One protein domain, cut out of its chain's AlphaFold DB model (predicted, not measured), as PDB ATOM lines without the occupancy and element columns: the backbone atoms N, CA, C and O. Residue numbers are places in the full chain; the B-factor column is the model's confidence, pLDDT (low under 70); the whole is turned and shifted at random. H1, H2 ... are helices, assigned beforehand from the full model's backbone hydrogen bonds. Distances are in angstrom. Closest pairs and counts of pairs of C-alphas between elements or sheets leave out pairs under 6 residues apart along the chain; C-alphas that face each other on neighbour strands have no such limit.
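What this domain is: This is residues 82 to 163 of the 165 residues of an uncharacterized protein of Tetrapisispora phaffii (strain ATCC 24235 / CBS 4417 / NBRC 1672 / NRRL Y-8282 / UCD 70-5) (UniProt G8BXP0). Three long helices, H3, H4 and H2, stand side by side as a triangular up-and-down bundle, each running against the one before it in the chain. The short helix H1 lies over the side made by H2 and H3, away from H4. The printed part has 82 residues with four named helices, in the order H1, H2, H3, H4, and no named strand; the class is all helix. It is compact, with a radius of gyration of the C-alphas of 12.2 A, and flat, spanning 33 by 30 by 15 A.

Where its parts are: H3, residues 121 to 138, is 25.7 A long from first to last C-alpha. H4, residues 145 to 162, measures 25.1 A and ends at C-alpha 162 (-90.761, 57.138, 122.056). H2, residues 102 to 117, measures 22.3 A. H1, residues 87 to 92, begins at C-alpha 87 (-76.221, 52.515, 134.747) and measures 8.7 A.

How they stand to each other: H3 and H4 form a hairpin and touch at a shallow tilt of 22 degrees, opposite ways; their closest C-alphas, of Tyr 121 and Cys 158, are 5.1 A apart. H2 and H3, also a hairpin, touch at a shallow tilt of 20 degrees, with the C-alphas of Cys 112 and Cys 124 closest at 4.8 A. H2 touches H4 with residues 109 to 116 alone, the same way at 15 degrees, a shallow tilt; the C-alphas of Tyr 116 and Cys 158 are closest at 7.3 A. H1 only just touches H3, with 3 pairs of C-alphas within 8 A, the closest being Leu 88 and Leu 127 at 7.3 A. H1 and H4 are apart. Every O i to N i+4 pair is within hydrogen-bond range in H1, H3 and H4, and 11 of 12 in H2.

The domain as a whole: The C-alphas farthest apart, of Ile 95 and Asp 163, are 36.0 A apart. The printed part has no cut and no long link. The mean pLDDT of the printed part is 90.7, and residues 94 to 96 are under 70.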
ATOM      1  N   MET A  82     -78.394  43.258 136.200       89.38
ATOM      2  CA  MET A  82     -78.569  44.588 135.600       89.38
ATOM      3  C   MET A  82     -79.858  45.299 136.042       89.38
ATOM      4  O   MET A  82     -79.955  46.504 135.866       89.38
ATOM      5  N   ASP A  83     -80.851  44.598 136.596       88.31
ATOM      6  CA  ASP A  83     -82.077  45.237 137.099       88.31
ATOM      7  C   ASP A  83     -81.871  45.924 138.451       88.31
ATOM      8  O   ASP A  83     -82.596  46.855 138.789       88.31
ATOM      9  N   SER A  84     -80.869  45.483 139.215       86.44
ATOM     10  CA  SER A  84     -80.538  46.038 140.530       86.44
ATOM     11  C   SER A  84     -79.553  47.208 140.492       86.44
ATOM     12  O   SER A  84     -79.205  47.732 141.547       86.44
ATOM     13  N   ILE A  85     -79.073  47.604 139.311       87.94
ATOM     14  CA  ILE A  85     -78.002  48.595 139.166       87.94
ATOM     15  C   ILE A  85     -78.473  49.763 138.307       87.94
ATOM     16  O   ILE A  85     -79.001  49.560 137.214       87.94
ATOM     17  N   ASP A  86     -78.217  50.989 138.771       88.19
ATOM     18  CA  ASP A  86     -78.377  52.178 137.937       88.19
ATOM     19  C   ASP A  86     -77.150  52.339 137.014       88.19
ATOM     20  O   ASP A  86     -76.023  52.534 137.490       88.19
ATOM     21  N   PRO A  87     -77.320  52.284 135.679       87.94
ATOM     22  CA  PRO A  87     -76.221  52.515 134.747       87.94
ATOM     23  C   PRO A  87     -75.611  53.917 134.848       87.94
ATOM     24  O   PRO A  87     -74.460  54.093 134.450       87.94
ATOM     25  N   LEU A  88     -76.340  54.922 135.351       86.50
ATOM     26  CA  LEU A  88     -75.783  56.260 135.563       86.50
ATOM     27  C   LEU A  88     -74.784  56.285 136.720       86.50
ATOM     28  O   LEU A  88     -73.771  56.976 136.609       86.50
ATOM     29  N   ASP A  89     -75.027  55.507 137.772       86.25
ATOM     30  CA  ASP A  89     -74.089  55.362 138.885       86.25
ATOM     31  C   ASP A  89     -72.821  54.653 138.409       86.25
ATOM     32  O   ASP A  89     -71.723  55.186 138.576       86.25
ATOM     33  N   MET A  90     -72.961  53.545 137.666       84.69
ATOM     34  CA  MET A  90     -71.816  52.881 137.024       84.69
ATOM     35  C   MET A  90     -71.031  53.829 136.111       84.69
ATOM     36  O   MET A  90     -69.806  53.784 136.052       84.69
ATOM     37  N   LEU A  91     -71.725  54.696 135.375       84.75
ATOM     38  CA  LEU A  91     -71.083  55.634 134.463       84.75
ATOM     39  C   LEU A  91     -70.310  56.747 135.186       84.75
ATOM     40  O   LEU A  91     -69.393  57.329 134.596       84.75
ATOM     41  N   ASN A  92     -70.713  57.106 136.402       82.75
ATOM     42  CA  ASN A  92     -70.108  58.183 137.186       82.75
ATOM     43  C   ASN A  92     -69.015  57.689 138.136       82.75
ATOM     44  O   ASN A  92     -68.158  58.485 138.527       82.75
ATOM     45  N   ASP A  93     -69.010  56.397 138.461       77.50
ATOM     46  CA  ASP A  93     -68.007  55.802 139.332       77.50
ATOM     47  C   ASP A  93     -66.676  55.567 138.589       77.50
ATOM     48  O   ASP A  93     -66.455  54.558 137.915       77.50
ATOM     49  N   ASN A  94     -65.787  56.564 138.659       61.62
ATOM     50  CA  ASN A  94     -64.556  56.631 137.860       61.62
ATOM     51  C   ASN A  94     -63.471  55.620 138.279       61.62
ATOM     52  O   ASN A  94     -62.488  55.469 137.555       61.62
ATOM     53  N   ILE A  95     -63.599  54.976 139.443       59.38
ATOM     54  CA  ILE A  95     -62.556  54.087 139.983       59.38
ATOM     55  C   ILE A  95     -62.721  52.656 139.452       59.38
ATOM     56  O   ILE A  95     -61.728  52.030 139.085       59.38
ATOM     57  N   GLU A  96     -63.954  52.153 139.358       64.25
ATOM     58  CA  GLU A  96     -64.223  50.780 138.900       64.25
ATOM     59  C   GLU A  96     -64.556  50.688 137.401       64.25
ATOM     60  O   GLU A  96     -64.335  49.644 136.781       64.25
ATOM     61  N   ASN A  97     -65.032  51.775 136.783       73.94
ATOM     62  CA  ASN A  97     -65.548  51.756 135.412       73.94
ATOM     63  C   ASN A  97     -64.675  52.557 134.437       73.94
ATOM     64  O   ASN A  97     -65.102  53.549 133.844       73.94
ATOM     65  N   ASP A  98     -63.446  52.081 134.215       86.00
ATOM     66  CA  ASP A  98     -62.576  52.630 133.172       86.00
ATOM     67  C   ASP A  98     -63.179  52.404 131.770       86.00
ATOM     68  O   ASP A  98     -63.155  51.303 131.209       86.00
ATOM     69  N   LEU A  99     -63.685  53.483 131.167       88.00
ATOM     70  CA  LEU A  99     -64.277  53.485 129.827       88.00
ATOM     71  C   LEU A  99     -63.257  53.211 128.707       88.00
ATOM     72  O   LEU A  99     -63.648  52.948 127.564       88.00
ATOM     73  N   SER A 100     -61.951  53.216 128.999       86.12
ATOM     74  CA  SER A 100     -60.931  52.725 128.066       86.12
ATOM     75  C   SER A 100     -61.091  51.219 127.800       86.12
ATOM     76  O   SER A 100     -60.822  50.739 126.687       86.12
ATOM     77  N   ILE A 101     -61.646  50.483 128.768       89.62
ATOM     78  CA  ILE A 101     -61.873  49.044 128.703       89.62
ATOM     79  C   ILE A 101     -63.126  48.747 127.874       89.62
ATOM     80  O   ILE A 101     -64.245  49.140 128.200       89.62
ATOM     81  N   LYS A 102     -62.952  47.963 126.803       90.75
ATOM     82  CA  LYS A 102     -64.043  47.589 125.886       90.75
ATOM     83  C   LYS A 102     -65.201  46.872 126.586       90.75
ATOM     84  O   LYS A 102     -66.356  47.125 126.268       90.75
ATOM     85  N   ASN A 103     -64.892  45.993 127.538       90.62
ATOM     86  CA  ASN A 103     -65.908  45.241 128.271       90.62
ATOM     87  C   ASN A 103     -66.827  46.157 129.097       90.62
ATOM     88  O   ASN A 103     -68.037  45.966 129.091       90.62
ATOM     89  N   VAL A 104     -66.266  47.176 129.760       90.69
ATOM     90  CA  VAL A 104     -67.045  48.165 130.525       90.69
ATOM     91  C   VAL A 104     -67.982  48.926 129.590       90.69
ATOM     92  O   VAL A 104     -69.173  49.043 129.873       90.69
ATOM     93  N   ARG A 105     -67.480  49.352 128.423       92.19
ATOM     94  CA  ARG A 105     -68.320  50.007 127.413       92.19
ATOM     95  C   ARG A 105     -69.462  49.116 126.933       92.19
ATOM     96  O   ARG A 105     -70.609  49.535 126.955       92.19
ATOM     97  N   HIS A 106     -69.169  47.865 126.584       92.56
ATOM     98  CA  HIS A 106     -70.196  46.904 126.174       92.56
ATOM     99  C   HIS A 106     -71.269  46.691 127.249       92.56
ATOM    100  O   HIS A 106     -72.453  46.644 126.916       92.56
ATOM    101  N   LYS A 107     -70.881  46.594 128.530       92.06
ATOM    102  CA  LYS A 107     -71.842  46.488 129.638       92.06
ATOM    103  C   LYS A 107     -72.770  47.702 129.680       92.06
ATOM    104  O   LYS A 107     -73.980  47.522 129.723       92.06
ATOM    105  N   LEU A 108     -72.220  48.914 129.602       93.19
ATOM    106  CA  LEU A 108     -72.997  50.159 129.590       93.19
ATOM    107  C   LEU A 108     -73.927  50.259 128.372       93.19
ATOM    108  O   LEU A 108     -75.096  50.600 128.528       93.19
ATOM    109  N   THR A 109     -73.456  49.891 127.177       94.19
ATOM    110  CA  THR A 109     -74.302  49.820 125.974       94.19
ATOM    111  C   THR A 109     -75.435  48.800 126.131       94.19
ATOM    112  O   THR A 109     -76.561  49.075 125.720       94.19
ATOM    113  N   SER A 110     -75.188  47.670 126.803       94.69
ATOM    114  CA  SER A 110     -76.216  46.645 127.053       94.69
ATOM    115  C   SER A 110     -77.375  47.167 127.919       94.69
ATOM    116  O   SER A 110     -78.512  46.724 127.757       94.69
ATOM    117  N   PHE A 111     -77.131  48.137 128.813       95.38
ATOM    118  CA  PHE A 111     -78.213  48.801 129.551       95.38
ATOM    119  C   PHE A 111     -79.130  49.606 128.622       95.38
ATOM    120  O   PHE A 111     -80.350  49.518 128.759       95.38
ATOM    121  N   CYS A 112     -78.575  50.330 127.640       95.44
ATOM    122  CA  CYS A 112     -79.382  51.013 126.622       95.44
ATOM    123  C   CYS A 112     -80.247  50.014 125.845       95.44
ATOM    124  O   CYS A 112     -81.452  50.212 125.700       95.44
ATOM    125  N   GLU A 113     -79.655  48.907 125.391       94.62
ATOM    126  CA  GLU A 113     -80.366  47.863 124.646       94.62
ATOM    127  C   GLU A 113     -81.513  47.251 125.466       94.62
ATOM    128  O   GLU A 113     -82.623  47.090 124.949       94.62
ATOM    129  N   ARG A 114     -81.291  46.981 126.763       95.12
ATOM    130  CA  ARG A 114     -82.352  46.540 127.686       95.12
ATOM    131  C   ARG A 114     -83.463  47.573 127.804       95.12
ATOM    132  O   ARG A 114     -84.631  47.208 127.672       95.12
ATOM    133  N   TYR A 115     -83.138  48.844 128.042       95.19
ATOM    134  CA  TYR A 115     -84.151  49.898 128.132       95.19
ATOM    135  C   TYR A 115     -84.977  49.996 126.851       95.19
ATOM    136  O   TYR A 115     -86.206  50.029 126.921       95.19
ATOM    137  N   TYR A 116     -84.335  49.933 125.684       96.06
ATOM    138  CA  TYR A 116     -85.035  49.906 124.405       96.06
ATOM    139  C   TYR A 116     -85.972  48.695 124.278       96.06
ATOM    140  O   TYR A 116     -87.136  48.852 123.899       96.06
ATOM    141  N   TYR A 117     -85.503  47.494 124.630       95.25
ATOM    142  CA  TYR A 117     -86.304  46.267 124.570       95.25
ATOM    143  C   TYR A 117     -87.533  46.332 125.487       95.25
ATOM    144  O   TYR A 117     -88.642  45.985 125.074       95.25
ATOM    145  N   TYR A 118     -87.365  46.864 126.699       94.69
ATOM    146  CA  TYR A 118     -88.455  47.095 127.650       94.69
ATOM    147  C   TYR A 118     -89.310  48.328 127.332       94.69
ATOM    148  O   TYR A 118     -90.183  48.683 128.121       94.69
ATOM    149  N   LYS A 119     -89.101  48.967 126.172       95.69
ATOM    150  CA  LYS A 119     -89.832  50.161 125.713       95.69
ATOM    151  C   LYS A 119     -89.679  51.380 126.630       95.69
ATOM    152  O   LYS A 119     -90.493  52.300 126.594       95.69
ATOM    153  N   ARG A 120     -88.612  51.412 127.425       95.19
ATOM    154  CA  ARG A 120     -88.192  52.540 128.267       95.19
ATOM    155  C   ARG A 120     -87.378  53.523 127.424       95.19
ATOM    156  O   ARG A 120     -86.167  53.670 127.586       95.19
ATOM    157  N   TYR A 121     -88.032  54.108 126.418       96.12
ATOM    158  CA  TYR A 121     -87.357  54.875 125.365       96.12
ATOM    159  C   TYR A 121     -86.706  56.155 125.888       96.12
ATOM    160  O   TYR A 121     -85.611  56.492 125.445       96.12
ATOM    161  N   GLN A 122     -87.328  56.829 126.859       94.88
ATOM    162  CA  GLN A 122     -86.775  58.051 127.440       94.88
ATOM    163  C   GLN A 122     -85.474  57.768 128.198       94.88
ATOM    164  O   GLN A 122     -84.484  58.479 128.025       94.88
ATOM    165  N   GLU A 123     -85.443  56.714 129.017       94.38
ATOM    166  CA  GLU A 123     -84.237  56.325 129.745       94.38
ATOM    167  C   GLU A 123     -83.142  55.823 128.804       94.38
ATOM    168  O   GLU A 123     -81.978  56.186 128.980       94.38
ATOM    169  N   CYS A 124     -83.510  55.053 127.773       96.25
ATOM    170  CA  CYS A 124     -82.578  54.631 126.732       96.25
ATOM    171  C   CYS A 124     -81.938  55.835 126.032       96.25
ATOM    172  O   CYS A 124     -80.717  55.899 125.920       96.25
ATOM    173  N   TYR A 125     -82.747  56.808 125.607       96.44
ATOM    174  CA  TYR A 125     -82.281  58.030 124.952       96.44
ATOM    175  C   TYR A 125     -81.323  58.825 125.847       96.44
ATOM    176  O   TYR A 125     -80.196  59.128 125.447       96.44
ATOM    177  N   ASN A 126     -81.734  59.094 127.090       95.25
ATOM    178  CA  ASN A 126     -80.942  59.865 128.046       95.25
ATOM    179  C   ASN A 126     -79.589  59.200 128.346       95.25
ATOM    180  O   ASN A 126     -78.568  59.883 128.443       95.25
ATOM    181  N   LEU A 127     -79.570  57.873 128.508       95.38
ATOM    182  CA  LEU A 127     -78.338  57.126 128.754       95.38
ATOM    183  C   LEU A 127     -77.450  57.088 127.505       95.38
ATOM    184  O   LEU A 127     -76.247  57.332 127.609       95.38
ATOM    185  N   ALA A 128     -78.029  56.832 126.329       96.38
ATOM    186  CA  ALA A 128     -77.286  56.733 125.079       96.38
ATOM    187  C   ALA A 128     -76.580  58.048 124.718       96.38
ATOM    188  O   ALA A 128     -75.410  58.009 124.337       96.38
ATOM    189  N   ILE A 129     -77.223  59.205 124.925       96.06
ATOM    190  CA  ILE A 129     -76.585  60.518 124.730       96.06
ATOM    191  C   ILE A 129     -75.386  60.695 125.660       96.06
ATOM    192  O   ILE A 129     -74.289  61.005 125.196       96.06
ATOM    193  N   LYS A 130     -75.562  60.435 126.961       94.56
ATOM    194  CA  LYS A 130     -74.472  60.574 127.939       94.56
ATOM    195  C   LYS A 130     -73.294  59.654 127.616       94.56
ATOM    196  O   LYS A 130     -72.139  60.065 127.717       94.56
ATOM    197  N   LEU A 131     -73.570  58.409 127.221       94.31
ATOM    198  CA  LEU A 131     -72.529  57.464 126.815       94.31
ATOM    199  C   LEU A 131     -71.807  57.930 125.556       94.31
ATOM    200  O   LEU A 131     -70.578  57.909 125.522       94.31
ATOM    201  N   ARG A 132     -72.552  58.395 124.551       95.31
ATOM    202  CA  ARG A 132     -72.002  58.905 123.296       95.31
ATOM    203  C   ARG A 132     -71.038  60.062 123.544       95.31
ATOM    204  O   ARG A 132     -69.922  60.029 123.035       95.31
ATOM    205  N   GLU A 133     -71.435  61.043 124.353       93.62
ATOM    206  CA  GLU A 133     -70.586  62.185 124.720       93.62
ATOM    207  C   GLU A 133     -69.292  61.732 125.403       93.62
ATOM    208  O   GLU A 133     -68.194  62.134 125.000       93.62
ATOM    209  N   LYS A 134     -69.392  60.834 126.394       91.94
ATOM    210  CA  LYS A 134     -68.208  60.303 127.080       91.94
ATOM    211  C   LYS A 134     -67.308  59.504 126.135       91.94
ATOM    212  O   LYS A 134     -66.090  59.643 126.211       91.94
ATOM    213  N   TYR A 135     -67.872  58.694 125.237       92.88
ATOM    214  CA  TYR A 135     -67.095  57.881 124.295       92.88
ATOM    215  C   TYR A 135     -66.383  58.756 123.270       92.88
ATOM    216  O   TYR A 135     -65.206  58.530 123.007       92.88
ATOM    217  N   GLN A 136     -67.044  59.795 122.758       92.62
ATOM    218  CA  GLN A 136     -66.419  60.779 121.872       92.62
ATOM    219  C   GLN A 136     -65.242  61.489 122.548       92.62
ATOM    220  O   GLN A 136     -64.179  61.604 121.940       92.62
ATOM    221  N   ALA A 137     -65.385  61.887 123.816       90.56
ATOM    222  CA  ALA A 137     -64.325  62.566 124.562       90.56
ATOM    223  C   ALA A 137     -63.050  61.715 124.737       90.56
ATOM    224  O   ALA A 137     -61.944  62.255 124.789       90.56
ATOM    225  N   ILE A 138     -63.183  60.386 124.810       89.88
ATOM    226  CA  ILE A 138     -62.056  59.456 125.006       89.88
ATOM    227  C   ILE A 138     -61.626  58.727 123.723       89.88
ATOM    228  O   ILE A 138     -60.648  57.971 123.749       89.88
ATOM    229  N   ASN A 139     -62.336  58.916 122.606       90.00
ATOM    230  CA  ASN A 139     -62.098  58.184 121.367       90.00
ATOM    231  C   ASN A 139     -60.743  58.573 120.760       90.00
ATOM    232  O   ASN A 139     -60.559  59.642 120.183       90.00
ATOM    233  N   LYS A 140     -59.762  57.675 120.875       86.25
ATOM    234  CA  LYS A 140     -58.427  57.856 120.294       86.25
ATOM    235  C   LYS A 140     -58.310  57.043 119.016       86.25
ATOM    236  O   LYS A 140     -58.386  55.816 119.070       86.25
ATOM    237  N   LYS A 141     -58.004  57.712 117.897       86.88
ATOM    238  CA  LYS A 141     -57.787  57.078 116.583       86.88
ATOM    239  C   LYS A 141     -58.964  56.190 116.156       86.88
ATOM    240  O   LYS A 141     -58.737  55.070 115.702       86.88
ATOM    241  N   ASN A 142     -60.193  56.667 116.342       86.62
ATOM    242  CA  ASN A 142     -61.397  56.016 115.818       86.62
ATOM    243  C   ASN A 142     -61.645  54.596 116.361       86.62
ATOM    244  O   ASN A 142     -62.284  53.754 115.731       86.62
ATOM    245  N   LYS A 143     -61.108  54.291 117.549       87.81
ATOM    246  CA  LYS A 143     -61.232  52.967 118.175       87.81
ATOM    247  C   LYS A 143     -62.640  52.665 118.676       87.81
ATOM    248  O   LYS A 143     -62.922  51.496 118.918       87.81
ATOM    249  N   MET A 144     -63.455  53.699 118.880       91.56
ATOM    250  CA  MET A 144     -64.803  53.595 119.443       91.56
ATOM    251  C   MET A 144     -65.898  53.980 118.443       91.56
ATOM    252  O   MET A 144     -67.050  54.124 118.839       91.56
ATOM    253  N   ASP A 145     -65.558  54.160 117.162       92.94
ATOM    254  CA  ASP A 145     -66.502  54.647 116.146       92.94
ATOM    255  C   ASP A 145     -67.699  53.711 115.996       92.94
ATOM    256  O   ASP A 145     -68.829  54.175 115.952       92.94
ATOM    257  N   ARG A 146     -67.476  52.392 116.030       93.38
ATOM    258  CA  ARG A 146     -68.570  51.412 115.950       93.38
ATOM    259  C   ARG A 146     -69.502  51.484 117.153       93.38
ATOM    260  O   ARG A 146     -70.711  51.372 116.995       93.38
ATOM    261  N   GLU A 147     -68.950  51.635 118.357       93.75
ATOM    262  CA  GLU A 147     -69.763  51.807 119.560       93.75
ATOM    263  C   GLU A 147     -70.571  53.113 119.499       93.75
ATOM    264  O   GLU A 147     -71.742  53.121 119.868       93.75
ATOM    265  N   ILE A 148     -69.976  54.197 118.992       95.56
ATOM    266  CA  ILE A 148     -70.643  55.496 118.816       95.56
ATOM    267  C   ILE A 148     -71.754  55.403 117.760       95.56
ATOM    268  O   ILE A 148     -72.871  55.823 118.041       95.56
ATOM    269  N   GLU A 149     -71.497  54.786 116.604       96.19
ATOM    270  CA  GLU A 149     -72.500  54.542 115.556       96.19
ATOM    271  C   GLU A 149     -73.682  53.709 116.077       96.19
ATOM    272  O   GLU A 149     -74.839  53.981 115.755       96.19
ATOM    273  N   GLY A 150     -73.412  52.703 116.918       95.56
ATOM    274  CA  GLY A 150     -74.457  51.909 117.566       95.56
ATOM    275  C   GLY A 150     -75.318  52.729 118.532       95.56
ATOM    276  O   GLY A 150     -76.538  52.552 118.575       95.56
ATOM    277  N   LEU A 151     -74.706  53.655 119.278       96.81
ATOM    278  CA  LEU A 151     -75.429  54.584 120.150       96.81
ATOM    279  C   LEU A 151     -76.257  55.587 119.341       96.81
ATOM    280  O   LEU A 151     -77.415  55.805 119.688       96.81
ATOM    281  N   ASP A 152     -75.712  56.136 118.253       96.94
ATOM    282  CA  ASP A 152     -76.438  57.022 117.332       96.94
ATOM    283  C   ASP A 152     -77.678  56.324 116.761       96.94
ATOM    284  O   ASP A 152     -78.787  56.858 116.818       96.94
ATOM    285  N   TYR A 153     -77.527  55.072 116.323       96.25
ATOM    286  CA  TYR A 153     -78.654  54.264 115.865       96.25
ATOM    287  C   TYR A 153     -79.731  54.093 116.947       96.25
ATOM    288  O   TYR A 153     -80.924  54.227 116.663       96.25
ATOM    289  N   LEU A 154     -79.340  53.793 118.190       95.25
ATOM    290  CA  LEU A 154     -80.289  53.653 119.300       95.25
ATOM    291  C   LEU A 154     -81.003  54.969 119.615       95.25
ATOM    292  O   LEU A 154     -82.211  54.946 119.852       95.25
ATOM    293  N   ILE A 155     -80.290  56.096 119.592       96.50
ATOM    294  CA  ILE A 155     -80.852  57.435 119.805       96.50
ATOM    295  C   ILE A 155     -81.943  57.712 118.768       96.50
ATOM    296  O   ILE A 155     -83.081  57.987 119.151       96.50
ATOM    297  N   ASP A 156     -81.642  57.529 117.481       96.31
ATOM    298  CA  ASP A 156     -82.600  57.733 116.390       96.31
ATOM    299  C   ASP A 156     -83.843  56.845 116.544       96.31
ATOM    300  O   ASP A 156     -84.979  57.279 116.331       96.31
ATOM    301  N   LYS A 157     -83.649  55.581 116.947       95.50
ATOM    302  CA  LYS A 157     -84.766  54.663 117.196       95.50
ATOM    303  C   LYS A 157     -85.602  55.069 118.399       95.50
ATOM    304  O   LYS A 157     -86.821  54.914 118.336       95.50
ATOM    305  N   CYS A 158     -84.991  55.579 119.464       95.38
ATOM    306  CA  CYS A 158     -85.720  56.061 120.634       95.38
ATOM    307  C   CYS A 158     -86.536  57.311 120.314       95.38
ATOM    308  O   CYS A 158     -87.695  57.361 120.706       95.38
ATOM    309  N   ILE A 159     -85.983  58.260 119.550       94.62
ATOM    310  CA  ILE A 159     -86.719  59.443 119.077       94.62
ATOM    311  C   ILE A 159     -87.947  59.005 118.275       94.62
ATOM    312  O   ILE A 159     -89.068  59.401 118.579       94.62
ATOM    313  N   LEU A 160     -87.752  58.115 117.297       93.75
ATOM    314  CA  LEU A 160     -88.821  57.678 116.398       93.75
ATOM    315  C   LEU A 160     -89.898  56.817 117.079       93.75
ATOM    316  O   LEU A 160     -91.029  56.772 116.603       93.75
ATOM    317  N   LYS A 161     -89.554  56.059 118.127       91.94
ATOM    318  CA  LYS A 161     -90.485  55.136 118.807       91.94
ATOM    319  C   LYS A 161     -91.082  55.682 120.095       91.94
ATOM    320  O   LYS A 161     -92.153  55.224 120.479       91.94
ATOM    321  N   GLY A 162     -90.368  56.570 120.774       85.00
ATOM    322  CA  GLY A 162     -90.761  57.138 122.056       85.00
ATOM    323  C   GLY A 162     -91.417  58.509 121.954       85.00
ATOM    324  O   GLY A 162     -91.713  59.072 123.000       85.00
ATOM    325  N   ASP A 163     -91.600  59.047 120.741       82.75
ATOM    326  CA  ASP A 163     -92.104  60.406 120.491       82.75
ATOM    327  C   ASP A 163     -91.333  61.476 121.292       82.75
ATOM    328  O   ASP A 163     -91.888  62.457 121.789       82.75
TER     329      ASP A 163